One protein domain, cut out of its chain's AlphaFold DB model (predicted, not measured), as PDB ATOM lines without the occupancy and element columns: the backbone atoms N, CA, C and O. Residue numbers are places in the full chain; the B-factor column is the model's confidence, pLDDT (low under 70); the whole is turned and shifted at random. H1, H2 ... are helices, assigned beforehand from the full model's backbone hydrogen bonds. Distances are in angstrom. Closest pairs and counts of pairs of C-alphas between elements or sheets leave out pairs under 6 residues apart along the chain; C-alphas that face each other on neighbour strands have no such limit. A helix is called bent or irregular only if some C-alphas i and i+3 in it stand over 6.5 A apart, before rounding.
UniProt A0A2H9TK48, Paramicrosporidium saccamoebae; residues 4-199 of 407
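This is residues 4 to 199 of the 407 residues of a protein of Paramicrosporidium saccamoebae (UniProt A0A2H9TK48). A zigzag of helical hairpins is wound into a ring: H1, H3, H5, H7, H9 and H11 run much the same way round a middle that holds no named helix, while H2, H4, H6, H8 and H10 run back between them, farther out. The ring closes where H1 packs on H11, and the hairpin of H12 and H13 is added outside it, H12 packing on H11. The printed part has 196 residues with thirteen named helices, H1 to H13 in order, and no named strand; the class is all helix. It is compact, with a radius of gyration of the C-alphas of 16.5 A, and rounded, spanning 45 by 36 by 33 A.

Find C-alpha 4 at (209.686, 180.812, 174.731), where H1, residues 4 to 9, begins. Read on through H2, 12 to 19, H3, 26 to 38, H4, 42 to 48, and H5, 54 to 68, which is 21.7 A long. H5 is only just irregular, with C-alphas 64 and 67 7.0 A apart. Next come H6, 77 to 87, and H7, 93 to 106, 20.1 A long from C-alpha 93 at (191.480, 181.141, 170.785). After H8, 110 to 118, and H9, 123 to 135, H10 spans 139 to 153 over 19.4 A; it is irregular, with C-alphas 148 and 151 7.2 A apart. H11, 157 to 166, H12, 172 to 183, and H13, 187 to 199, end at C-alpha 199, (220.535, 158.558, 161.070).

Look first at H1, which touches H3; their closest C-alphas, Val 4 and Val 31, are 6.3 A apart. H2 and H3 form a hairpin, as do H3 and H4. H3 and H7 are the hub, touching five helices each, though they only just touch each other, with 3 pairs of C-alphas within 8 A. Seven helices, H3, H5, H6, H7, H9, H10 and H11, form a bundle, helices side by side. In it H5 touches H7 at a shallow tilt of 14 degrees, the same way, closest at the C-alphas of Leu 55 and Val 96, 5.3 A. H5 and H6 form a hairpin, as do H7 and H8. H7 touches H9, closest at the C-alphas of Val 98 and Ala 125, 5.4 A; H9 and H10 form a hairpin. H9 touches H11, and H11 touches H1, closest at the C-alphas of Phe 8 and Ala 158, 6.0 A. H12 and H13 form a hairpin; H11 and H13 are near each other, while H6 and H12 are apart. Every O i to N i+4 pair is within hydrogen-bond range in each helix but H5, 9 of 11, and H10, 7 of 11.

The two C-alphas farthest apart are those of Asn 52 and Arg 170, 46.8 A. The printed part has no cut and no long link. Its mean pLDDT is 91.6; look for values under 70 at residue 90 and residues 168 to 170.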
ATOM      1  N   VAL A   4     210.131 181.653 175.852       94.25
ATOM      2  CA  VAL A   4     209.686 180.812 174.731       94.25
ATOM      3  C   VAL A   4     210.853 180.012 174.146       94.25
ATOM      4  O   VAL A   4     210.743 178.798 173.980       94.25
ATOM      5  N   SER A   5     211.996 180.655 173.884       94.31
ATOM      6  CA  SER A   5     213.180 179.956 173.376       94.31
ATOM      7  C   SER A   5     213.710 178.925 174.378       94.31
ATOM      8  O   SER A   5     214.023 177.806 173.983       94.31
ATOM      9  N   ALA A   6     213.754 179.254 175.672       95.75
ATOM     10  CA  ALA A   6     214.188 178.317 176.708       95.75
ATOM     11  C   ALA A   6     213.276 177.077 176.780       95.75
ATOM     12  O   ALA A   6     213.764 175.946 176.842       95.75
ATOM     13  N   TYR A   7     211.955 177.269 176.675       96.56
ATOM     14  CA  TYR A   7     210.989 176.171 176.628       96.56
ATOM     15  C   TYR A   7     211.235 175.232 175.441       96.56
ATOM     16  O   TYR A   7     211.313 174.013 175.615       96.56
ATOM     17  N   PHE A   8     211.382 175.781 174.231       96.25
ATOM     18  CA  PHE A   8     211.588 174.962 173.035       96.25
ATOM     19  C   PHE A   8     212.958 174.282 173.008       96.25
ATOM     20  O   PHE A   8     213.033 173.140 172.547       96.25
ATOM     21  N   ALA A   9     213.988 174.914 173.581       95.81
ATOM     22  CA  ALA A   9     215.298 174.307 173.799       95.81
ATOM     23  C   ALA A   9     215.242 173.156 174.817       95.81
ATOM     24  O   ALA A   9     216.135 172.319 174.835       95.81
ATOM     25  N   GLY A  10     214.194 173.067 175.640       95.19
ATOM     26  CA  GLY A  10     214.057 172.050 176.684       95.19
ATOM     27  C   GLY A  10     214.721 172.426 178.009       95.19
ATOM     28  O   GLY A  10     214.829 171.573 178.886       95.19
ATOM     29  N   ASP A  11     215.143 173.682 178.183       95.88
ATOM     30  CA  ASP A  11     215.577 174.208 179.479       95.88
ATOM     31  C   ASP A  11     214.372 174.791 180.231       95.88
ATOM     32  O   ASP A  11     214.100 175.997 180.254       95.88
ATOM     33  N   TYR A  12     213.590 173.888 180.823       96.06
ATOM     34  CA  TYR A  12     212.359 174.248 181.521       96.06
ATOM     35  C   TYR A  12     212.617 175.076 182.785       96.06
ATOM     36  O   TYR A  12     211.798 175.928 183.130       96.06
ATOM     37  N   VAL A  13     213.756 174.880 183.456       95.06
ATOM     38  CA  VAL A  13     214.116 175.650 184.656       95.06
ATOM     39  C   VAL A  13     214.441 177.091 184.271       95.06
ATOM     40  O   VAL A  13     213.878 178.017 184.863       95.06
ATOM     41  N   ALA A  14     215.262 177.290 183.234       95.31
ATOM     42  CA  ALA A  14     215.534 178.623 182.710       95.31
ATOM     43  C   ALA A  14     214.251 179.291 182.208       95.31
ATOM     44  O   ALA A  14     213.994 180.439 182.574       95.31
ATOM     45  N   CYS A  15     213.396 178.566 181.474       96.31
ATOM     46  CA  CYS A  15     212.094 179.072 181.030       96.31
ATOM     47  C   CYS A  15     211.276 179.639 182.193       96.31
ATOM     48  O   CYS A  15     210.746 180.741 182.085       96.31
ATOM     49  N   CYS A  16     211.184 178.910 183.307       94.81
ATOM     50  CA  CYS A  16     210.426 179.359 184.471       94.81
ATOM     51  C   CYS A  16     211.032 180.611 185.119       94.81
ATOM     52  O   CYS A  16     210.298 181.516 185.508       94.81
ATOM     53  N   SER A  17     212.363 180.682 185.215       93.81
ATOM     54  CA  SER A  17     213.051 181.844 185.791       93.81
ATOM     55  C   SER A  17     212.892 183.110 184.942       93.81
ATOM     56  O   SER A  17     212.622 184.182 185.478       93.81
ATOM     57  N   VAL A  18     212.997 182.979 183.616       94.81
ATOM     58  CA  VAL A  18     212.896 184.097 182.673       94.81
ATOM     59  C   VAL A  18     211.447 184.568 182.560       94.81
ATOM     60  O   VAL A  18     211.193 185.770 182.644       94.81
ATOM     61  N   ALA A  19     210.487 183.641 182.470       93.38
ATOM     62  CA  ALA A  19     209.063 183.965 182.369       93.38
ATOM     63  C   ALA A  19     208.536 184.777 183.561       93.38
ATOM     64  O   ALA A  19     207.652 185.608 183.383       93.38
ATOM     65  N   ALA A  20     209.104 184.587 184.757       88.75
ATOM     66  CA  ALA A  20     208.745 185.368 185.940       88.75
ATOM     67  C   ALA A  20     209.115 186.861 185.825       88.75
ATOM     68  O   ALA A  20     208.571 187.688 186.556       88.75
ATOM     69  N   THR A  21     210.045 187.198 184.928       88.50
ATOM     70  CA  THR A  21     210.539 188.567 184.701       88.50
ATOM     71  C   THR A  21     210.067 189.180 183.382       88.50
ATOM     72  O   THR A  21     210.118 190.399 183.224       88.50
ATOM     73  N   GLU A  22     209.603 188.358 182.436       88.94
ATOM     74  CA  GLU A  22     209.066 188.803 181.149       88.94
ATOM     75  C   GLU A  22     207.616 189.303 181.264       88.94
ATOM     76  O   GLU A  22     206.888 189.009 182.213       88.94
ATOM     77  N   SER A  23     207.171 190.077 180.271       76.88
ATOM     78  CA  SER A  23     205.777 190.506 180.194       76.88
ATOM     79  C   SER A  23     204.847 189.298 180.028       76.88
ATOM     80  O   SER A  23     205.028 188.452 179.152       76.88
ATOM     81  N   SER A  24     203.815 189.225 180.872       76.56
ATOM     82  CA  SER A  24     202.852 188.118 180.885       76.56
ATOM     83  C   SER A  24     201.882 188.196 179.697       76.56
ATOM     84  O   SER A  24     200.741 188.636 179.844       76.56
ATOM     85  N   THR A  25     202.320 187.749 178.522       84.75
ATOM     86  CA  THR A  25     201.444 187.458 177.373       84.75
ATOM     87  C   THR A  25     200.782 186.079 177.514       84.75
ATOM     88  O   THR A  25     201.222 185.260 178.327       84.75
ATOM     89  N   GLY A  26     199.738 185.801 176.718       84.31
ATOM     90  CA  GLY A  26     199.107 184.472 176.636       84.31
ATOM     91  C   GLY A  26     200.135 183.371 176.356       84.31
ATOM     92  O   GLY A  26     200.260 182.427 177.141       84.31
ATOM     93  N   VAL A  27     200.966 183.575 175.327       91.06
ATOM     94  CA  VAL A  27     202.104 182.710 174.969       91.06
ATOM     95  C   VAL A  27     203.075 182.491 176.133       91.06
ATOM     96  O   VAL A  27     203.328 181.340 176.491       91.06
ATOM     97  N   VAL A  28     203.621 183.559 176.738       92.88
ATOM     98  CA  VAL A  28     204.632 183.450 177.814       92.88
ATOM     99  C   VAL A  28     204.055 182.702 179.015       92.88
ATOM    100  O   VAL A  28     204.697 181.805 179.563       92.88
ATOM    101  N   ARG A  29     202.803 182.995 179.377       92.50
ATOM    102  CA  ARG A  29     202.095 182.299 180.454       92.50
ATOM    103  C   ARG A  29     201.863 180.820 180.131       92.50
ATOM    104  O   ARG A  29     202.040 179.976 181.008       92.50
ATOM    105  N   SER A  30     201.512 180.498 178.886       93.81
ATOM    106  CA  SER A  30     201.313 179.122 178.414       93.81
ATOM    107  C   SER A  30     202.606 178.299 178.464       93.81
ATOM    108  O   SER A  30     202.611 177.186 178.998       93.81
ATOM    109  N   VAL A  31     203.730 178.831 177.966       95.56
ATOM    110  CA  VAL A  31     205.025 178.125 178.037       95.56
ATOM    111  C   VAL A  31     205.537 178.018 179.473       95.56
ATOM    112  O   VAL A  31     206.032 176.959 179.851       95.56
ATOM    113  N   TRP A  32     205.342 179.046 180.309       96.31
ATOM    114  CA  TRP A  32     205.714 179.000 181.725       96.31
ATOM    115  C   TRP A  32     204.922 177.930 182.475       96.31
ATOM    116  O   TRP A  32     205.509 177.112 183.187       96.31
ATOM    117  N   PHE A  33     203.604 177.868 182.267       96.75
ATOM    118  CA  PHE A  33     202.769 176.827 182.855       96.75
ATOM    119  C   PHE A  33     203.278 175.437 182.466       96.75
ATOM    120  O   PHE A  33     203.548 174.612 183.339       96.75
ATOM    121  N   ARG A  34     203.475 175.183 181.166       97.19
ATOM    122  CA  ARG A  34     203.943 173.879 180.674       97.19
ATOM    123  C   ARG A  34     205.338 173.531 181.195       97.19
ATOM    124  O   ARG A  34     205.551 172.396 181.606       97.19
ATOM    125  N   ALA A  35     206.254 174.495 181.272       97.31
ATOM    126  CA  ALA A  35     207.570 174.305 181.881       97.31
ATOM    127  C   ALA A  35     207.470 173.919 183.368       97.31
ATOM    128  O   ALA A  35     208.146 172.990 183.808       97.31
ATOM    129  N   CYS A  36     206.575 174.553 184.137       97.25
ATOM    130  CA  CYS A  36     206.327 174.172 185.530       97.25
ATOM    131  C   CYS A  36     205.862 172.719 185.652       97.25
ATOM    132  O   CYS A  36     206.328 172.010 186.547       97.25
ATOM    133  N   VAL A  37     204.968 172.275 184.759       97.06
ATOM    134  CA  VAL A  37     204.494 170.883 184.718       97.06
ATOM    135  C   VAL A  37     205.645 169.922 184.417       97.06
ATOM    136  O   VAL A  37     205.810 168.941 185.136       97.06
ATOM    137  N   GLN A  38     206.495 170.237 183.434       94.38
ATOM    138  CA  GLN A  38     207.672 169.421 183.103       94.38
ATOM    139  C   GLN A  38     208.664 169.317 184.272       94.38
ATOM    140  O   GLN A  38     209.236 168.257 184.508       94.38
ATOM    141  N   CYS A  39     208.828 170.385 185.058       94.19
ATOM    142  CA  CYS A  39     209.669 170.385 186.258       94.19
ATOM    143  C   CYS A  39     209.010 169.746 187.499       94.19
ATOM    144  O   CYS A  39     209.602 169.783 188.577       94.19
ATOM    145  N   GLY A  40     207.774 169.239 187.412       95.19
ATOM    146  CA  GLY A  40     207.032 168.711 188.568       95.19
ATOM    147  C   GLY A  40     206.550 169.779 189.566       95.19
ATOM    148  O   GLY A  40     206.049 169.458 190.644       95.19
ATOM    149  N   ARG A  41     206.650 171.069 189.221       96.00
ATOM    150  CA  ARG A  41     206.254 172.212 190.065       96.00
ATOM    151  C   ARG A  41     204.763 172.518 189.896       96.00
ATOM    152  O   ARG A  41     204.364 173.602 189.475       96.00
ATOM    153  N   HIS A  42     203.915 171.535 190.203       95.88
ATOM    154  CA  HIS A  42     202.473 171.600 189.924       95.88
ATOM    155  C   HIS A  42     201.742 172.690 190.727       95.88
ATOM    156  O   HIS A  42     200.746 173.234 190.255       95.88
ATOM    157  N   SER A  43     202.217 173.019 191.932       94.44
ATOM    158  CA  SER A  43     201.657 174.102 192.755       94.44
ATOM    159  C   SER A  43     201.846 175.469 192.098       94.44
ATOM    160  O   SER A  43     200.902 176.256 192.027       94.44
ATOM    161  N   GLU A  44     203.039 175.723 191.560       94.12
ATOM    162  CA  GLU A  44     203.346 176.936 190.804       94.12
ATOM    163  C   GLU A  44     202.525 176.991 189.514       94.12
ATOM    164  O   GLU A  44     201.877 178.003 189.263       94.12
ATOM    165  N   ALA A  45     202.434 175.882 188.769       94.75
ATOM    166  CA  ALA A  45     201.602 175.800 187.565       94.75
ATOM    167  C   ALA A  45     200.142 176.193 187.857       94.75
ATOM    168  O   ALA A  45     199.596 177.097 187.228       94.75
ATOM    169  N   ARG A  46     199.519 175.596 188.886       94.94
ATOM    170  CA  ARG A  46     198.145 175.941 189.301       94.94
ATOM    171  C   ARG A  46     198.000 177.411 189.690       94.94
ATOM    172  O   ARG A  46     196.933 177.985 189.509       94.94
ATOM    173  N   SER A  47     199.060 178.037 190.200       93.00
ATOM    174  CA  SER A  47     199.022 179.451 190.563       93.00
ATOM    175  C   SER A  47     198.950 180.400 189.358       93.00
ATOM    176  O   SER A  47     198.478 181.527 189.517       93.00
ATOM    177  N   LEU A  48     199.361 179.935 188.173       91.62
ATOM    178  CA  LEU A  48     199.319 180.680 186.910       91.62
ATOM    179  C   LEU A  48     197.949 180.595 186.210       91.62
ATOM    180  O   LEU A  48     197.624 181.468 185.406       91.62
ATOM    181  N   ALA A  49     197.137 179.585 186.542       91.00
ATOM    182  CA  ALA A  49     195.804 179.337 185.983       91.00
ATOM    183  C   ALA A  49     194.697 179.596 187.029       91.00
ATOM    184  O   ALA A  49     193.959 178.691 187.412       91.00
ATOM    185  N   LYS A  50     194.627 180.831 187.549       81.69
ATOM    186  CA  LYS A  50     193.682 181.234 188.617       81.69
ATOM    187  C   LYS A  50     192.392 181.901 188.129       81.69
ATOM    188  O   LYS A  50     191.513 182.153 188.950       81.69
ATOM    189  N   GLY A  51     192.296 182.264 186.854       77.62
ATOM    190  CA  GLY A  51     191.088 182.876 186.309       77.62
ATOM    191  C   GLY A  51     190.062 181.836 185.855       77.62
ATOM    192  O   GLY A  51     190.293 180.630 185.901       77.62
ATOM    193  N   ASN A  52     188.913 182.335 185.399       76.94
ATOM    194  CA  ASN A  52     187.817 181.524 184.859       76.94
ATOM    195  C   ASN A  52     187.776 181.557 183.319       76.94
ATOM    196  O   ASN A  52     186.731 181.305 182.722       76.94
ATOM    197  N   GLY A  53     188.881 181.934 182.668       87.06
ATOM    198  CA  GLY A  53     188.955 182.042 181.211       87.06
ATOM    199  C   GLY A  53     189.201 180.699 180.520       87.06
ATOM    200  O   GLY A  53     189.713 179.758 181.128       87.06
ATOM    201  N   ALA A  54     188.910 180.637 179.216       90.69
ATOM    202  CA  ALA A  54     189.136 179.450 178.385       90.69
ATOM    203  C   ALA A  54     190.583 178.924 178.471       90.69
ATOM    204  O   ALA A  54     190.804 177.722 178.612       90.69
ATOM    205  N   LEU A  55     191.570 179.829 178.467       91.88
ATOM    206  CA  LEU A  55     192.986 179.471 178.580       91.88
ATOM    207  C   LEU A  55     193.325 178.845 179.939       91.88
ATOM    208  O   LEU A  55     194.050 177.857 179.986       91.88
ATOM    209  N   ASP A  56     192.775 179.356 181.041       92.75
ATOM    210  CA  ASP A  56     193.037 178.788 182.369       92.75
ATOM    211  C   ASP A  56     192.443 177.375 182.481       92.75
ATOM    212  O   ASP A  56     193.106 176.454 182.963       92.75
ATOM    213  N   ALA A  57     191.233 177.172 181.945       94.00
ATOM    214  CA  ALA A  57     190.604 175.857 181.874       94.00
ATOM    215  C   ALA A  57     191.407 174.871 181.003       94.00
ATOM    216  O   ALA A  57     191.588 173.716 181.394       94.00
ATOM    217  N   ALA A  58     191.942 175.327 179.864       95.12
ATOM    218  CA  ALA A  58     192.794 174.519 178.993       95.12
ATOM    219  C   ALA A  58     194.108 174.116 179.683       95.12
ATOM    220  O   ALA A  58     194.503 172.952 179.626       95.12
ATOM    221  N   LEU A  59     194.769 175.045 180.381       95.75
ATOM    222  CA  LEU A  59     196.011 174.774 181.113       95.75
ATOM    223  C   LEU A  59     195.792 173.791 182.273       95.75
ATOM    224  O   LEU A  59     196.580 172.865 182.466       95.75
ATOM    225  N   LEU A  60     194.699 173.933 183.023       96.06
ATOM    226  CA  LEU A  60     194.352 172.966 184.068       96.06
ATOM    227  C   LEU A  60     194.062 171.578 183.484       96.06
ATOM    228  O   LEU A  60     194.521 170.581 184.037       96.06
ATOM    229  N   LEU A  61     193.376 171.508 182.338       96.25
ATOM    230  CA  LEU A  61     193.150 170.244 181.643       96.25
ATOM    231  C   LEU A  61     194.461 169.616 181.146       96.25
ATOM    232  O   LEU A  61     194.632 168.406 181.258       96.25
ATOM    233  N   TYR A  62     195.410 170.424 180.663       97.31
ATOM    234  CA  TYR A  62     196.753 169.963 180.301       97.31
ATOM    235  C   TYR A  62     197.461 169.306 181.488       97.31
ATOM    236  O   TYR A  62     198.034 168.228 181.342       97.31
ATOM    237  N   LEU A  63     197.402 169.926 182.672       97.00
ATOM    238  CA  LEU A  63     197.988 169.369 183.893       97.00
ATOM    239  C   LEU A  63     197.325 168.043 184.299       97.00
ATOM    240  O   LEU A  63     198.033 167.116 184.687       97.00
ATOM    241  N   ASP A  64     196.001 167.938 184.185       95.38
ATOM    242  CA  ASP A  64     195.264 166.705 184.490       95.38
ATOM    243  C   ASP A  64     195.565 165.581 183.479       95.38
ATOM    244  O   ASP A  64     195.661 164.414 183.856       95.38
ATOM    245  N   ALA A  65     195.755 165.928 182.202       96.00
ATOM    246  CA  ALA A  65     196.091 165.000 181.121       96.00
ATOM    247  C   ALA A  65     197.562 164.545 181.145       96.00
ATOM    248  O   ALA A  65     197.892 163.454 180.673       96.00
ATOM    249  N   PHE A  66     198.462 165.360 181.700       95.00
ATOM    250  CA  PHE A  66     199.909 165.138 181.653       95.00
ATOM    251  C   PHE A  66     200.367 163.754 182.158       95.00
ATOM    252  O   PHE A  66     201.229 163.155 181.509       95.00
ATOM    253  N   PRO A  67     199.828 163.177 183.252       92.12
ATOM    254  CA  PRO A  67     200.212 161.837 183.708       92.12
ATOM    255  C   PRO A  67     199.868 160.711 182.722       92.12
ATOM    256  O   PRO A  67     200.489 159.649 182.781       92.12
ATOM    257  N   LEU A  68     198.898 160.937 181.830       91.31
ATOM    258  CA  LEU A  68     198.419 159.963 180.847       91.31
ATOM    259  C   LEU A  68     199.160 160.053 179.508       91.31
ATOM    260  O   LEU A  68     199.038 159.149 178.695       91.31
ATOM    261  N   ARG A  69     199.963 161.098 179.272       91.00
ATOM    262  CA  ARG A  69     200.518 161.458 177.949       91.00
ATOM    263  C   ARG A  69     201.299 160.368 177.194       91.00
ATOM    264  O   ARG A  69     201.422 160.441 175.979       91.00
ATOM    265  N   HIS A  70     201.860 159.388 177.901       84.44
ATOM    266  CA  HIS A  70     202.595 158.261 177.304       84.44
ATOM    267  C   HIS A  70     201.767 156.966 177.277       84.44
ATOM    268  O   HIS A  70     202.214 155.931 176.781       84.44
ATOM    269  N   ASP A  71     200.536 157.014 177.783       83.44
ATOM    270  CA  ASP A  71     199.632 155.883 177.867       83.44
ATOM    271  C   ASP A  71     198.427 156.016 176.924       83.44
ATOM    272  O   ASP A  71     197.326 156.406 177.304       83.44
ATOM    273  N   LYS A  72     198.629 155.590 175.674       74.69
ATOM    274  CA  LYS A  72     197.562 155.454 174.672       74.69
ATOM    275  C   LYS A  72     196.381 154.558 175.083       74.69
ATOM    276  O   LYS A  72     195.316 154.679 174.496       74.69
ATOM    277  N   GLN A  73     196.554 153.648 176.048       75.25
ATOM    278  CA  GLN A  73     195.489 152.730 176.484       75.25
ATOM    279  C   GLN A  73     194.708 153.277 177.688       75.25
ATOM    280  O   GLN A  73     193.736 152.658 178.125       75.25
ATOM    281  N   ALA A  74     195.116 154.429 178.227       85.19
ATOM    282  CA  ALA A  74     194.385 155.097 179.286       85.19
ATOM    283  C   ALA A  74     192.973 155.487 178.827       85.19
ATOM    284  O   ALA A  74     192.699 155.704 177.645       85.19
ATOM    285  N   ASN A  75     192.058 155.616 179.785       88.88
ATOM    286  CA  ASN A  75     190.724 156.117 179.494       88.88
ATOM    287  C   ASN A  75     190.757 157.642 179.290       88.88
ATOM    288  O   ASN A  75     190.737 158.402 180.256       88.88
ATOM    289  N   TRP A  76     190.773 158.076 178.030       93.69
ATOM    290  CA  TRP A  76     190.800 159.490 177.644       93.69
ATOM    291  C   TRP A  76     189.420 160.163 177.588       93.69
ATOM    292  O   TRP A  76     189.357 161.376 177.421       93.69
ATOM    293  N   THR A  77     188.322 159.415 177.760       92.00
ATOM    294  CA  THR A  77     186.947 159.911 177.527       92.00
ATOM    295  C   THR A  77     186.561 161.119 178.387       92.00
ATOM    296  O   THR A  77     185.942 162.055 177.885       92.00
ATOM    297  N   ASP A  78     186.952 161.143 179.667       93.31
ATOM    298  CA  ASP A  78     186.717 162.303 180.538       93.31
ATOM    299  C   ASP A  78     187.478 163.536 180.030       93.31
ATOM    300  O   ASP A  78     186.883 164.593 179.818       93.31
ATOM    301  N   ILE A  79     188.777 163.377 179.760       95.19
ATOM    302  CA  ILE A  79     189.662 164.459 179.317       95.19
ATOM    303  C   ILE A  79     189.195 165.043 177.981       95.19
ATOM    304  O   ILE A  79     189.105 166.263 177.859       95.19
ATOM    305  N   THR A  80     188.853 164.206 177.001       93.56
ATOM    306  CA  THR A  80     188.408 164.674 175.680       93.56
ATOM    307  C   THR A  80     187.040 165.351 175.751       93.56
ATOM    308  O   THR A  80     186.862 166.418 175.169       93.56
ATOM    309  N   SER A  81     186.103 164.838 176.557       93.88
ATOM    310  CA  SER A  81     184.805 165.504 176.761       93.88
ATOM    311  C   SER A  81     184.938 166.878 177.435       93.88
ATOM    312  O   SER A  81     184.189 167.815 177.147       93.88
ATOM    313  N   ARG A  82     185.913 167.030 178.341       94.94
ATOM    314  CA  ARG A  82     186.252 168.316 178.960       94.94
ATOM    315  C   ARG A  82     186.953 169.237 177.964       94.94
ATOM    316  O   ARG A  82     186.658 170.429 177.973       94.94
ATOM    317  N   ALA A  83     187.812 168.710 177.090       93.62
ATOM    318  CA  ALA A  83     188.474 169.474 176.032       93.62
ATOM    319  C   ALA A  83     187.459 170.120 175.076       93.62
ATOM    320  O   ALA A  83     187.559 171.314 174.805       93.62
ATOM    321  N   GLU A  84     186.430 169.382 174.649       91.50
ATOM    322  CA  GLU A  84     185.344 169.908 173.805       91.50
ATOM    323  C   GLU A  84     184.593 171.068 174.477       91.50
ATOM    324  O   GLU A  84     184.322 172.100 173.857       91.50
ATOM    325  N   LYS A  85     184.305 170.940 175.778       92.00
ATOM    326  CA  LYS A  85     183.674 172.014 176.558       92.00
ATOM    327  C   LYS A  85     184.572 173.242 176.642       92.00
ATOM    328  O   LYS A  85     184.080 174.348 176.470       92.00
ATOM    329  N   VAL A  86     185.874 173.061 176.861       91.44
ATOM    330  CA  VAL A  86     186.835 174.172 176.920       91.44
ATOM    331  C   VAL A  86     186.964 174.865 175.563       91.44
ATOM    332  O   VAL A  86     187.002 176.091 175.517       91.44
ATOM    333  N   GLY A  87     186.959 174.108 174.463       86.38
ATOM    334  CA  GLY A  87     187.034 174.655 173.106       86.38
ATOM    335  C   GLY A  87     185.833 175.515 172.698       86.38
ATOM    336  O   GLY A  87     185.954 176.314 171.775       86.38
ATOM    337  N   SER A  88     184.692 175.391 173.387       85.44
ATOM    338  CA  SER A  88     183.507 176.231 173.147       85.44
ATOM    339  C   SER A  88     183.446 177.501 174.005       85.44
ATOM    340  O   SER A  88     182.532 178.306 173.830       85.44
ATOM    341  N   LEU A  89     184.407 177.712 174.911       83.44
ATOM    342  CA  LEU A  89     184.470 178.911 175.748       83.44
ATOM    343  C   LEU A  89     185.001 180.127 174.973       83.44
ATOM    344  O   LEU A  89     185.898 180.019 174.138       83.44
ATOM    345  N   GLU A  90     184.487 181.314 175.304       69.31
ATOM    346  CA  GLU A  90     185.009 182.581 174.786       69.31
ATOM    347  C   GLU A  90     186.364 182.921 175.432       69.31
ATOM    348  O   GLU A  90     186.549 182.785 176.646       69.31
ATOM    349  N   GLY A  91     187.333 183.372 174.630       71.31
ATOM    350  CA  GLY A  91     188.655 183.752 175.126       71.31
ATOM    351  C   GLY A  91     189.765 183.647 174.085       71.31
ATOM    352  O   GLY A  91     189.520 183.748 172.884       71.31
ATOM    353  N   ASP A  92     190.989 183.472 174.579       72.88
ATOM    354  CA  ASP A  92     192.221 183.400 173.792       72.88
ATOM    355  C   ASP A  92     192.255 182.147 172.902       72.88
ATOM    356  O   ASP A  92     192.637 181.058 173.331       72.88
ATOM    357  N   ARG A  93     191.751 182.283 171.671       84.12
ATOM    358  CA  ARG A  93     191.480 181.141 170.785       84.12
ATOM    359  C   ARG A  93     192.747 180.433 170.318       84.12
ATOM    360  O   ARG A  93     192.699 179.223 170.112       84.12
ATOM    361  N   ASP A  94     193.851 181.156 170.159       90.12
ATOM    362  CA  ASP A  94     195.078 180.602 169.589       90.12
ATOM    363  C   ASP A  94     195.786 179.678 170.594       90.12
ATOM    364  O   ASP A  94     196.014 178.500 170.313       90.12
ATOM    365  N   GLU A  95     196.043 180.156 171.807       90.94
ATOM    366  CA  GLU A  95     196.716 179.392 172.855       90.94
ATOM    367  C   GLU A  95     195.848 178.237 173.363       90.94
ATOM    368  O   GLU A  95     196.365 177.154 173.647       90.94
ATOM    369  N   VAL A  96     194.525 178.426 173.440       93.56
ATOM    370  CA  VAL A  96     193.594 177.333 173.759       93.56
ATOM    371  C   VAL A  96     193.683 176.239 172.697       93.56
ATOM    372  O   VAL A  96     193.824 175.069 173.053       93.56
ATOM    373  N   ALA A  97     193.678 176.589 171.407       94.19
ATOM    374  CA  ALA A  97     193.805 175.615 170.325       94.19
ATOM    375  C   ALA A  97     195.139 174.852 170.379       94.19
ATOM    376  O   ALA A  97     195.145 173.631 170.212       94.19
ATOM    377  N   VAL A  98     196.252 175.532 170.683       95.81
ATOM    378  CA  VAL A  98     197.560 174.888 170.904       95.81
ATOM    379  C   VAL A  98     197.455 173.837 172.009       95.81
ATOM    380  O   VAL A  98     197.768 172.669 171.773       95.81
ATOM    381  N   ILE A  99     196.974 174.220 173.193       96.38
ATOM    382  CA  ILE A  99     196.911 173.323 174.353       96.38
ATOM    383  C   ILE A  99     195.976 172.137 174.103       96.38
ATOM    384  O   ILE A  99     196.369 170.993 174.339       96.38
ATOM    385  N   LEU A 100     194.768 172.387 173.596       96.12
ATOM    386  CA  LEU A 100     193.808 171.322 173.311       96.12
ATOM    387  C   LEU A 100     194.326 170.382 172.218       96.12
ATOM    388  O   LEU A 100     194.196 169.168 172.360       96.12
ATOM    389  N   SER A 101     194.986 170.902 171.175       97.00
ATOM    390  CA  SER A 101     195.573 170.048 170.135       97.00
ATOM    391  C   SER A 101     196.628 169.090 170.698       97.00
ATOM    392  O   SER A 101     196.628 167.911 170.347       97.00
ATOM    393  N   ILE A 102     197.473 169.558 171.625       96.94
ATOM    394  CA  ILE A 102     198.481 168.719 172.282       96.94
ATOM    395  C   ILE A 102     197.798 167.608 173.089       96.94
ATOM    396  O   ILE A 102     198.211 166.452 173.006       96.94
ATOM    397  N   ILE A 103     196.725 167.924 173.818       96.81
ATOM    398  CA  ILE A 103     195.964 166.932 174.593       96.81
ATOM    399  C   ILE A 103     195.351 165.867 173.673       96.81
ATOM    400  O   ILE A 103     195.505 164.676 173.940       96.81
ATOM    401  N   HIS A 104     194.723 166.265 172.563       95.56
ATOM    402  CA  HIS A 104     194.194 165.314 171.578       95.56
ATOM    403  C   HIS A 104     195.302 164.466 170.935       95.56
ATOM    404  O   HIS A 104     195.091 163.282 170.679       95.56
ATOM    405  N   SER A 105     196.503 165.024 170.737       95.44
ATOM    406  CA  SER A 105     197.647 164.252 170.238       95.44
ATOM    407  C   SER A 105     198.081 163.156 171.218       95.44
ATOM    408  O   SER A 105     198.373 162.036 170.802       95.44
ATOM    409  N   TRP A 106     198.051 163.433 172.525       94.06
ATOM    410  CA  TRP A 106     198.344 162.438 173.562       94.06
ATOM    411  C   TRP A 106     197.271 161.353 173.664       94.06
ATOM    412  O   TRP A 106     197.594 160.204 173.965       94.06
ATOM    413  N   ALA A 107     196.020 161.703 173.362       93.25
ATOM    414  CA  ALA A 107     194.897 160.773 173.272       93.25
ATOM    415  C   ALA A 107     194.879 159.940 171.971       93.25
ATOM    416  O   ALA A 107     193.910 159.225 171.729       93.25
ATOM    417  N   ASP A 108     195.919 160.033 171.128       91.38
ATOM    418  CA  ASP A 108     196.022 159.367 169.816       91.38
ATOM    419  C   ASP A 108     194.928 159.798 168.808       91.38
ATOM    420  O   ASP A 108     194.662 159.123 167.817       91.38
ATOM    421  N   GLN A 109     194.310 160.967 169.025       93.50
ATOM    422  CA  GLN A 109     193.287 161.572 168.164       93.50
ATOM    423  C   GLN A 109     193.913 162.627 167.237       93.50
ATOM    424  O   GLN A 109     193.618 163.823 167.312       93.50
ATOM    425  N   LEU A 110     194.822 162.187 166.360       94.06
ATOM    426  CA  LEU A 110     195.634 163.087 165.526       94.06
ATOM    427  C   LEU A 110     194.814 163.939 164.541       94.06
ATOM    428  O   LEU A 110     195.232 165.045 164.203       94.06
ATOM    429  N   GLU A 111     193.643 163.470 164.102       93.25
ATOM    430  CA  GLU A 111     192.764 164.244 163.216       93.25
ATOM    431  C   GLU A 111     192.156 165.462 163.931       93.25
ATOM    432  O   GLU A 111     192.182 166.573 163.397       93.25
ATOM    433  N   ASP A 112     191.662 165.276 165.157       93.00
ATOM    434  CA  ASP A 112     191.103 166.360 165.967       93.00
ATOM    435  C   ASP A 112     192.201 167.328 166.420       93.00
ATOM    436  O   ASP A 112     192.030 168.546 166.322       93.00
ATOM    437  N   ALA A 113     193.369 166.799 166.810       96.12
ATOM    438  CA  ALA A 113     194.550 167.600 167.124       96.12
ATOM    439  C   ALA A 113     194.940 168.511 165.949       96.12
ATOM    440  O   ALA A 113     195.117 169.722 166.111       96.12
ATOM    441  N   TYR A 114     195.003 167.945 164.743       95.75
ATOM    442  CA  TYR A 114     195.263 168.691 163.522       95.75
ATOM    443  C   TYR A 114     194.190 169.748 163.248       95.75
ATOM    444  O   TYR A 114     194.526 170.892 162.933       95.75
ATOM    445  N   ARG A 115     192.906 169.386 163.372       94.25
ATOM    446  CA  ARG A 115     191.780 170.291 163.110       94.25
ATOM    447  C   ARG A 115     191.855 171.520 164.011       94.25
ATOM    448  O   ARG A 115     191.797 172.632 163.492       94.25
ATOM    449  N   LEU A 116     192.064 171.321 165.312       94.06
ATOM    450  CA  LEU A 116     192.200 172.395 166.298       94.06
ATOM    451  C   LEU A 116     193.408 173.290 166.002       94.06
ATOM    452  O   LEU A 116     193.254 174.501 165.875       94.06
ATOM    453  N   ALA A 117     194.594 172.705 165.810       94.81
ATOM    454  CA  ALA A 117     195.802 173.484 165.533       94.81
ATOM    455  C   ALA A 117     195.701 174.275 164.214       94.81
ATOM    456  O   ALA A 117     196.148 175.414 164.132       94.81
ATOM    457  N   SER A 118     195.059 173.712 163.185       93.38
ATOM    458  CA  SER A 118     194.923 174.364 161.874       93.38
ATOM    459  C   SER A 118     194.028 175.606 161.861       93.38
ATOM    460  O   SER A 118     194.095 176.385 160.911       93.38
ATOM    461  N   GLN A 119     193.191 175.783 162.885       88.81
ATOM    462  CA  GLN A 119     192.319 176.950 163.035       88.81
ATOM    463  C   GLN A 119     193.045 178.148 163.655       88.81
ATOM    464  O   GLN A 119     192.554 179.270 163.551       88.81
ATOM    465  N   SER A 120     194.198 177.917 164.287       91.00
ATOM    466  CA  SER A 120     194.975 178.959 164.943       91.00
ATOM    467  C   SER A 120     195.967 179.621 163.990       91.00
ATOM    468  O   SER A 120     196.560 178.988 163.113       91.00
ATOM    469  N   SER A 121     196.166 180.922 164.198       89.75
ATOM    470  CA  SER A 121     197.147 181.718 163.459       89.75
ATOM    471  C   SER A 121     198.540 181.708 164.091       89.75
ATOM    472  O   SER A 121     199.501 182.145 163.454       89.75
ATOM    473  N   SER A 122     198.666 181.188 165.315       92.88
ATOM    474  CA  SER A 122     199.924 181.179 166.059       92.88
ATOM    475  C   SER A 122     200.989 180.319 165.374       92.88
ATOM    476  O   SER A 122     200.701 179.255 164.818       92.88
ATOM    477  N   LEU A 123     202.250 180.756 165.456       94.31
ATOM    478  CA  LEU A 123     203.375 179.995 164.906       94.31
ATOM    479  C   LEU A 123     203.457 178.596 165.528       94.31
ATOM    480  O   LEU A 123     203.655 177.620 164.814       94.31
ATOM    481  N   GLU A 124     203.260 178.479 166.845       95.44
ATOM    482  CA  GLU A 124     203.285 177.180 167.524       95.44
ATOM    483  C   GLU A 124     202.205 176.236 166.983       95.44
ATOM    484  O   GLU A 124     202.507 175.081 166.690       95.44
ATOM    485  N   ALA A 125     200.974 176.712 166.771       95.88
ATOM    486  CA  ALA A 125     199.928 175.881 166.187       95.88
ATOM    487  C   ALA A 125     200.258 175.467 164.748       95.88
ATOM    488  O   ALA A 125     200.100 174.301 164.391       95.88
ATOM    489  N   GLN A 126     200.781 176.383 163.930       95.69
ATOM    490  CA  GLN A 126     201.204 176.065 162.565       95.69
ATOM    491  C   GLN A 126     202.308 175.000 162.549       95.69
ATOM    492  O   GLN A 126     202.222 174.046 161.774       95.69
ATOM    493  N   LEU A 127     203.293 175.100 163.442       96.69
ATOM    494  CA  LEU A 127     204.350 174.103 163.607       96.69
ATOM    495  C   LEU A 127     203.810 172.758 164.117       96.69
ATOM    496  O   LEU A 127     204.193 171.713 163.595       96.69
ATOM    497  N   LEU A 128     202.847 172.765 165.044       97.00
ATOM    498  CA  LEU A 128     202.147 171.550 165.470       97.00
ATOM    499  C   LEU A 128     201.396 170.889 164.310       97.00
ATOM    500  O   LEU A 128     201.436 169.669 164.190       97.00
ATOM    501  N   THR A 129     200.779 171.650 163.394       96.81
ATOM    502  CA  THR A 129     200.160 171.034 162.205       96.81
ATOM    503  C   THR A 129     201.174 170.320 161.313       96.81
ATOM    504  O   THR A 129     200.829 169.301 160.716       96.81
ATOM    505  N   VAL A 130     202.409 170.823 161.216       95.81
ATOM    506  CA  VAL A 130     203.498 170.155 160.486       95.81
ATOM    507  C   VAL A 130     203.910 168.876 161.216       95.81
ATOM    508  O   VAL A 130     203.972 167.818 160.589       95.81
ATOM    509  N   ALA A 131     204.092 168.944 162.537       94.56
ATOM    510  CA  ALA A 131     204.427 167.784 163.360       94.56
ATOM    511  C   ALA A 131     203.348 166.686 163.280       94.56
ATOM    512  O   ALA A 131     203.668 165.522 163.051       94.56
ATOM    513  N   TYR A 132     202.060 167.035 163.375       95.44
ATOM    514  CA  TYR A 132     200.966 166.064 163.258       95.44
ATOM    515  C   TYR A 132     200.900 165.420 161.868       95.44
ATOM    516  O   TYR A 132     200.639 164.224 161.768       95.44
ATOM    517  N   LEU A 133     201.186 166.172 160.794       93.50
ATOM    518  CA  LEU A 133     201.306 165.604 159.447       93.50
ATOM    519  C   LEU A 133     202.452 164.589 159.353       93.50
ATOM    520  O   LEU A 133     202.282 163.536 158.736       93.50
ATOM    521  N   ALA A 134     203.594 164.873 159.982       91.25
ATOM    522  CA  ALA A 134     204.708 163.932 160.058       91.25
ATOM    523  C   ALA A 134     204.332 162.673 160.863       91.25
ATOM    524  O   ALA A 134     204.611 161.562 160.417       91.25
ATOM    525  N   MET A 135     203.612 162.818 161.984       88.69
ATOM    526  CA  MET A 135     203.148 161.689 162.808       88.69
ATOM    527  C   MET A 135     202.205 160.735 162.059       88.69
ATOM    528  O   MET A 135     202.247 159.530 162.296       88.69
ATOM    529  N   ILE A 136     201.388 161.237 161.125       90.38
ATOM    530  CA  ILE A 136     200.538 160.400 160.253       90.38
ATOM    531  C   ILE A 136     201.252 159.940 158.966       90.38
ATOM    532  O   ILE A 136     200.599 159.486 158.026       90.38
ATOM    533  N   ASN A 137     202.583 160.064 158.897       89.06
ATOM    534  CA  ASN A 137     203.425 159.715 157.746       89.06
ATOM    535  C   ASN A 137     203.105 160.488 156.447       89.06
ATOM    536  O   ASN A 137     203.353 159.996 155.345       89.06
ATOM    537  N   ARG A 138     202.578 161.715 156.544       91.38
ATOM    538  CA  ARG A 138     202.310 162.618 155.407       91.38
ATOM    539  C   ARG A 138     203.381 163.702 155.275       91.38
ATOM    540  O   ARG A 138     203.089 164.900 155.293       91.38
ATOM    541  N   PHE A 139     204.632 163.262 155.122       90.06
ATOM    542  CA  PHE A 139     205.800 164.140 154.967       90.06
ATOM    543  C   PHE A 139     205.680 165.082 153.759       90.06
ATOM    544  O   PHE A 139     206.081 166.236 153.843       90.06
ATOM    545  N   ASP A 140     205.008 164.645 152.690       89.38
ATOM    546  CA  ASP A 140     204.718 165.457 151.504       89.38
ATOM    547  C   ASP A 140     203.941 166.744 151.827       89.38
ATOM    548  O   ASP A 140     204.185 167.803 151.247       89.38
ATOM    549  N   LEU A 141     202.983 166.663 152.754       92.31
ATOM    550  CA  LEU A 141     202.210 167.819 153.202       92.31
ATOM    551  C   LEU A 141     202.962 168.623 154.264       92.31
ATOM    552  O   LEU A 141     202.828 169.848 154.291       92.31
ATOM    553  N   ALA A 142     203.727 167.942 155.122       92.50
ATOM    554  CA  ALA A 142     204.533 168.569 156.164       92.50
ATOM    555  C   ALA A 142     205.578 169.515 155.549       92.50
ATOM    556  O   ALA A 142     205.595 170.702 155.877       92.50
ATOM    557  N   GLU A 143     206.350 169.034 154.569       91.88
ATOM    558  CA  GLU A 143     207.357 169.815 153.835       91.88
ATOM    559  C   GLU A 143     206.740 171.033 153.137       91.88
ATOM    560  O   GLU A 143     207.223 172.155 153.278       91.88
ATOM    561  N   ARG A 144     205.608 170.851 152.439       92.31
ATOM    562  CA  ARG A 144     204.913 171.959 151.756       92.31
ATOM    563  C   ARG A 144     204.446 173.052 152.707       92.31
ATOM    564  O   ARG A 144     204.367 174.212 152.305       92.31
ATOM    565  N   ARG A 145     204.039 172.692 153.925       92.00
ATOM    566  CA  ARG A 145     203.667 173.683 154.939       92.00
ATOM    567  C   ARG A 145     204.891 174.384 155.493       92.00
ATOM    568  O   ARG A 145     204.858 175.604 155.605       92.00
ATOM    569  N   LEU A 146     205.941 173.634 155.798       92.50
ATOM    570  CA  LEU A 146     207.179 174.178 156.333       92.50
ATOM    571  C   LEU A 146     207.806 175.199 155.372       92.50
ATOM    572  O   LEU A 146     208.169 176.294 155.793       92.50
ATOM    573  N   GLU A 147     207.806 174.910 154.069       92.50
ATOM    574  CA  GLU A 147     208.329 175.817 153.040       92.50
ATOM    575  C   GLU A 147     207.603 177.174 153.021       92.50
ATOM    576  O   GLU A 147     208.218 178.221 152.838       92.50
ATOM    577  N   LYS A 148     206.289 177.191 153.295       93.00
ATOM    578  CA  LYS A 148     205.517 178.443 153.391       93.00
ATOM    579  C   LYS A 148     205.912 179.298 154.594       93.00
ATOM    580  O   LYS A 148     205.725 180.510 154.553       93.00
ATOM    581  N   LEU A 149     206.415 178.674 155.659       93.81
ATOM    582  CA  LEU A 149     206.806 179.344 156.900       93.81
ATOM    583  C   LEU A 149     208.280 179.771 156.896       93.81
ATOM    584  O   LEU A 149     208.654 180.672 157.647       93.81
ATOM    585  N   LYS A 150     209.096 179.174 156.020       92.44
ATOM    586  CA  LYS A 150     210.555 179.329 155.986       92.44
ATOM    587  C   LYS A 150     211.009 180.785 155.927       92.44
ATOM    588  O   LYS A 150     211.754 181.227 156.791       92.44
ATOM    589  N   ASN A 151     210.490 181.565 154.978       90.81
ATOM    590  CA  ASN A 151     210.925 182.955 154.785       90.81
ATOM    591  C   ASN A 151     210.646 183.871 155.987       90.81
ATOM    592  O   ASN A 151     211.337 184.868 156.160       90.81
ATOM    593  N   ALA A 152     209.627 183.564 156.796       92.19
ATOM    594  CA  ALA A 152     209.237 184.396 157.932       92.19
ATOM    595  C   ALA A 152     209.894 183.962 159.252       92.19
ATOM    596  O   ALA A 152     209.985 184.767 160.181       92.19
ATOM    597  N   HIS A 153     210.311 182.696 159.361       93.62
ATOM    598  CA  HIS A 153     210.629 182.072 160.648       93.62
ATOM    599  C   HIS A 153     211.910 181.229 160.650       93.62
ATOM    600  O   HIS A 153     212.118 180.483 161.600       93.62
ATOM    601  N   VAL A 154     212.782 181.361 159.645       90.06
ATOM    602  CA  VAL A 154     214.035 180.585 159.544       90.06
ATOM    603  C   VAL A 154     214.931 180.686 160.787       90.06
ATOM    604  O   VAL A 154     215.528 179.691 161.182       90.06
ATOM    605  N   ASP A 155     214.960 181.845 161.452       90.56
ATOM    606  CA  ASP A 155     215.759 182.076 162.668       90.56
ATOM    607  C   ASP A 155     215.026 181.666 163.962       90.56
ATOM    608  O   ASP A 155     215.545 181.810 165.073       90.56
ATOM    609  N   ASN A 156     213.775 181.203 163.862       94.12
ATOM    610  CA  ASN A 156     212.991 180.810 165.023       94.12
ATOM    611  C   ASN A 156     213.354 179.384 165.457       94.12
ATOM    612  O   ASN A 156     213.156 178.430 164.711       94.12
ATOM    613  N   LEU A 157     213.779 179.227 166.713       94.31
ATOM    614  CA  LEU A 157     214.137 177.928 167.292       94.31
ATOM    615  C   LEU A 157     213.057 176.849 167.105       94.31
ATOM    616  O   LEU A 157     213.380 175.710 166.780       94.31
ATOM    617  N   ALA A 158     211.780 177.173 167.327       94.75
ATOM    618  CA  ALA A 158     210.707 176.189 167.196       94.75
ATOM    619  C   ALA A 158     210.537 175.739 165.737       94.75
ATOM    620  O   ALA A 158     210.308 174.559 165.485       94.75
ATOM    621  N   PHE A 159     210.697 176.665 164.785       95.75
ATOM    622  CA  PHE A 159     210.693 176.345 163.360       95.75
ATOM    623  C   PHE A 159     211.878 175.445 162.997       95.75
ATOM    624  O   PHE A 159     211.663 174.391 162.409       95.75
ATOM    625  N   GLN A 160     213.095 175.808 163.414       94.75
ATOM    626  CA  GLN A 160     214.311 175.033 163.151       94.75
ATOM    627  C   GLN A 160     214.224 173.608 163.721       94.75
ATOM    628  O   GLN A 160     214.638 172.651 163.070       94.75
ATOM    629  N   LEU A 161     213.627 173.433 164.906       94.12
ATOM    630  CA  LEU A 161     213.381 172.105 165.479       94.12
ATOM    631  C   LEU A 161     212.466 171.252 164.594       94.12
ATOM    632  O   LEU A 161     212.795 170.106 164.298       94.12
ATOM    633  N   VAL A 162     211.340 171.809 164.142       94.31
ATOM    634  CA  VAL A 162     210.407 171.084 163.266       94.31
ATOM    635  C   VAL A 162     211.018 170.838 161.887       94.31
ATOM    636  O   VAL A 162     210.814 169.771 161.311       94.31
ATOM    637  N   GLU A 163     211.808 171.776 161.364       92.94
ATOM    638  CA  GLU A 163     212.573 171.576 160.132       92.94
ATOM    639  C   GLU A 163     213.535 170.397 160.268       92.94
ATOM    640  O   GLU A 163     213.536 169.518 159.408       92.94
ATOM    641  N   ALA A 164     214.274 170.302 161.375       92.12
ATOM    642  CA  ALA A 164     215.166 169.178 161.630       92.12
ATOM    643  C   ALA A 164     214.423 167.833 161.740       92.12
ATOM    644  O   ALA A 164     214.926 166.817 161.261       92.12
ATOM    645  N   GLU A 165     213.230 167.811 162.341       87.56
ATOM    646  CA  GLU A 165     212.395 166.604 162.436       87.56
ATOM    647  C   GLU A 165     211.855 166.151 161.069       87.56
ATOM    648  O   GLU A 165     211.828 164.953 160.780       87.56
ATOM    649  N   VAL A 166     211.459 167.093 160.207       88.12
ATOM    650  CA  VAL A 166     210.920 166.796 158.869       88.12
ATOM    651  C   VAL A 166     212.025 166.448 157.866       88.12
ATOM    652  O   VAL A 166     211.825 165.564 157.035       88.12
ATOM    653  N   ALA A 167     213.199 167.081 157.952       74.56
ATOM    654  CA  ALA A 167     214.272 167.028 156.948       74.56
ATOM    655  C   ALA A 167     214.976 165.662 156.771       74.56
ATOM    656  O   ALA A 167     215.993 165.600 156.081       74.56
ATOM    657  N   LEU A 168     214.474 164.579 157.384       63.22
ATOM    658  CA  LEU A 168     214.896 163.183 157.185       63.22
ATOM    659  C   LEU A 168     216.390 163.031 156.812       63.22
ATOM    660  O   LEU A 168     216.781 162.836 155.660       63.22
ATOM    661  N   ARG A 169     217.230 163.034 157.854       59.81
ATOM    662  CA  ARG A 169     218.658 162.643 157.884       59.81
ATOM    663  C   ARG A 169     219.679 163.603 157.246       59.81
ATOM    664  O   ARG A 169     220.814 163.579 157.709       59.81
ATOM    665  N   ARG A 170     219.361 164.407 156.220       59.06
ATOM    666  CA  ARG A 170     220.414 165.149 155.476       59.06
ATOM    667  C   ARG A 170     220.863 166.453 156.141       59.06
ATOM    668  O   ARG A 170     222.064 166.628 156.327       59.06
ATOM    669  N   ASP A 171     219.923 167.290 156.573       79.12
ATOM    670  CA  ASP A 171     220.244 168.626 157.111       79.12
ATOM    671  C   ASP A 171     220.048 168.733 158.633       79.12
ATOM    672  O   ASP A 171     220.609 169.615 159.282       79.12
ATOM    673  N   ALA A 172     219.329 167.775 159.230       90.38
ATOM    674  CA  ALA A 172     218.985 167.776 160.653       90.38
ATOM    675  C   ALA A 172     220.212 167.885 161.576       90.38
ATOM    676  O   ALA A 172     220.155 168.566 162.597       90.38
ATOM    677  N   LEU A 173     221.337 167.247 161.222       91.44
ATOM    678  CA  LEU A 173     222.546 167.276 162.050       91.44
ATOM    679  C   LEU A 173     223.124 168.690 162.182       91.44
ATOM    680  O   LEU A 173     223.501 169.081 163.284       91.44
ATOM    681  N   TYR A 174     223.184 169.448 161.085       92.00
ATOM    682  CA  TYR A 174     223.718 170.812 161.104       92.00
ATOM    683  C   TYR A 174     222.804 171.749 161.886       92.00
ATOM    684  O   TYR A 174     223.295 172.515 162.711       92.00
ATOM    685  N   ILE A 175     221.485 171.606 161.709       94.31
ATOM    686  CA  ILE A 175     220.500 172.370 162.478       94.31
ATOM    687  C   ILE A 175     220.701 172.110 163.974       94.31
ATOM    688  O   ILE A 175     220.901 173.044 164.742       94.31
ATOM    689  N   TYR A 176     220.750 170.846 164.407       94.88
ATOM    690  CA  TYR A 176     220.970 170.539 165.822       94.88
ATOM    691  C   TYR A 176     222.332 171.018 166.346       94.88
ATOM    692  O   TYR A 176     222.406 171.463 167.488       94.88
ATOM    693  N   GLN A 177     223.399 170.972 165.542       93.62
ATOM    694  CA  GLN A 177     224.704 171.522 165.930       93.62
ATOM    695  C   GLN A 177     224.635 173.029 166.190       93.62
ATOM    696  O   GLN A 177     225.156 173.491 167.205       93.62
ATOM    697  N   GLU A 178     223.973 173.779 165.310       94.31
ATOM    698  CA  GLU A 178     223.759 175.217 165.477       94.31
ATOM    699  C   GLU A 178     222.891 175.504 166.709       94.31
ATOM    700  O   GLU A 178     223.266 176.305 167.565       94.31
ATOM    701  N   LEU A 179     221.784 174.775 166.877       94.75
ATOM    702  CA  LEU A 179     220.904 174.923 168.035       94.75
ATOM    703  C   LEU A 179     221.631 174.654 169.359       94.75
ATOM    704  O   LEU A 179     221.451 175.402 170.318       94.75
ATOM    705  N   VAL A 180     222.483 173.628 169.423       95.56
ATOM    706  CA  VAL A 180     223.284 173.319 170.619       95.56
ATOM    707  C   VAL A 180     224.316 174.411 170.903       95.56
ATOM    708  O   VAL A 180     224.546 174.747 172.066       95.56
ATOM    709  N   GLN A 181     224.932 174.991 169.869       95.00
ATOM    710  CA  GLN A 181     225.861 176.114 170.041       95.00
ATOM    711  C   GLN A 181     225.150 177.368 170.566       95.00
ATOM    712  O   GLN A 181     225.689 178.056 171.432       95.00
ATOM    713  N   MET A 182     223.940 177.644 170.078       94.00
ATOM    714  CA  MET A 182     223.194 178.865 170.395       94.00
ATOM    715  C   MET A 182     222.428 178.795 171.721       94.00
ATOM    716  O   MET A 182     222.377 179.778 172.461       94.00
ATOM    717  N   TYR A 183     221.816 177.649 172.024       93.56
ATOM    718  CA  TYR A 183     220.906 177.482 173.164       93.56
ATOM    719  C   TYR A 183     221.463 176.568 174.261       93.56
ATOM    720  O   TYR A 183     220.850 176.431 175.318       93.56
ATOM    721  N   GLY A 184     222.643 175.986 174.047       92.62
ATOM    722  CA  GLY A 184     223.314 175.123 175.008       92.62
ATOM    723  C   GLY A 184     222.967 173.642 174.858       92.62
ATOM    724  O   GLY A 184     222.218 173.206 173.984       92.62
ATOM    725  N   ARG A 185     223.563 172.838 175.737       94.19
ATOM    726  CA  ARG A 185     223.556 171.370 175.674       94.19
ATOM    727  C   ARG A 185     222.420 170.771 176.510       94.19
ATOM    728  O   ARG A 185     222.665 170.091 177.501       94.19
ATOM    729  N   THR A 186     221.171 171.061 176.157       94.69
ATOM    730  CA  THR A 186     220.008 170.502 176.870       94.69
ATOM    731  C   THR A 186     219.780 169.028 176.495       94.69
ATOM    732  O   THR A 186     220.119 168.628 175.374       94.69
ATOM    733  N   PRO A 187     219.141 168.207 177.355       93.62
ATOM    734  CA  PRO A 187     218.811 166.821 177.010       93.62
ATOM    735  C   PRO A 187     218.005 166.700 175.712       93.62
ATOM    736  O   PRO A 187     218.261 165.812 174.905       93.62
ATOM    737  N   LYS A 188     217.067 167.623 175.460       94.06
ATOM    738  CA  LYS A 188     216.253 167.631 174.236       94.06
ATOM    739  C   LYS A 188     217.104 167.834 172.978       94.06
ATOM    740  O   LYS A 188     216.971 167.066 172.028       94.06
ATOM    741  N   LEU A 189     217.978 168.843 172.974       95.56
ATOM    742  CA  LEU A 189     218.816 169.155 171.813       95.56
ATOM    743  C   LEU A 189     219.889 168.086 171.584       95.56
ATOM    744  O   LEU A 189     220.107 167.684 170.443       95.56
ATOM    745  N   LEU A 190     220.497 167.570 172.656       95.88
ATOM    746  CA  LEU A 190     221.471 166.479 172.567       95.88
ATOM    747  C   LEU A 190     220.837 165.189 172.040       95.88
ATOM    748  O   LEU A 190     221.432 164.524 171.196       95.88
ATOM    749  N   ASN A 191     219.616 164.857 172.468       94.69
ATOM    750  CA  ASN A 191     218.883 163.712 171.935       94.69
ATOM    751  C   ASN A 191     218.533 163.880 170.452       94.69
ATOM    752  O   ASN A 191     218.704 162.934 169.685       94.69
ATOM    753  N   GLY A 192     218.092 165.070 170.031       93.94
ATOM    754  CA  GLY A 192     217.846 165.365 168.617       93.94
ATOM    755  C   GLY A 192     219.116 165.253 167.768       93.94
ATOM    756  O   GLY A 192     219.117 164.603 166.721       93.94
ATOM    757  N   GLN A 193     220.234 165.784 168.270       94.19
ATOM    758  CA  GLN A 193     221.539 165.665 167.625       94.19
ATOM    759  C   GLN A 193     222.016 164.206 167.550       94.19
ATOM    760  O   GLN A 193     222.479 163.765 166.498       94.19
ATOM    761  N   ALA A 194     221.869 163.435 168.631       94.38
ATOM    762  CA  ALA A 194     222.222 162.019 168.666       94.38
ATOM    763  C   ALA A 194     221.385 161.202 167.672       94.38
ATOM    764  O   ALA A 194     221.939 160.385 166.934       94.38
ATOM    765  N   ALA A 195     220.077 161.461 167.585       93.00
ATOM    766  CA  ALA A 195     219.207 160.851 166.585       93.00
ATOM    767  C   ALA A 195     219.669 161.191 165.159       93.00
ATOM    768  O   ALA A 195     219.771 160.297 164.317       93.00
ATOM    769  N   ALA A 196     220.029 162.451 164.890       92.94
ATOM    770  CA  ALA A 196     220.583 162.858 163.601       92.94
ATOM    771  C   ALA A 196     221.917 162.150 163.285       92.94
ATOM    772  O   ALA A 196     222.111 161.700 162.156       92.94
ATOM    773  N   CYS A 197     222.805 161.972 164.270       92.50
ATOM    774  CA  CYS A 197     224.043 161.198 164.119       92.50
ATOM    775  C   CYS A 197     223.776 159.716 163.813       92.50
ATOM    776  O   CYS A 197     224.385 159.177 162.890       92.50
ATOM    777  N   LEU A 198     222.849 159.067 164.530       91.19
ATOM    778  CA  LEU A 198     222.438 157.680 164.261       91.19
ATOM    779  C   LEU A 198     221.879 157.540 162.842       91.19
ATOM    780  O   LEU A 198     222.201 156.603 162.114       91.19
ATOM    781  N   LEU A 199     221.070 158.509 162.419       89.62
ATOM    782  CA  LEU A 199     220.535 158.558 161.070       89.62
ATOM    783  C   LEU A 199     221.633 158.807 160.017       89.62
ATOM    784  O   LEU A 199     221.543 158.276 158.912       89.62
TER     785      LEU A 199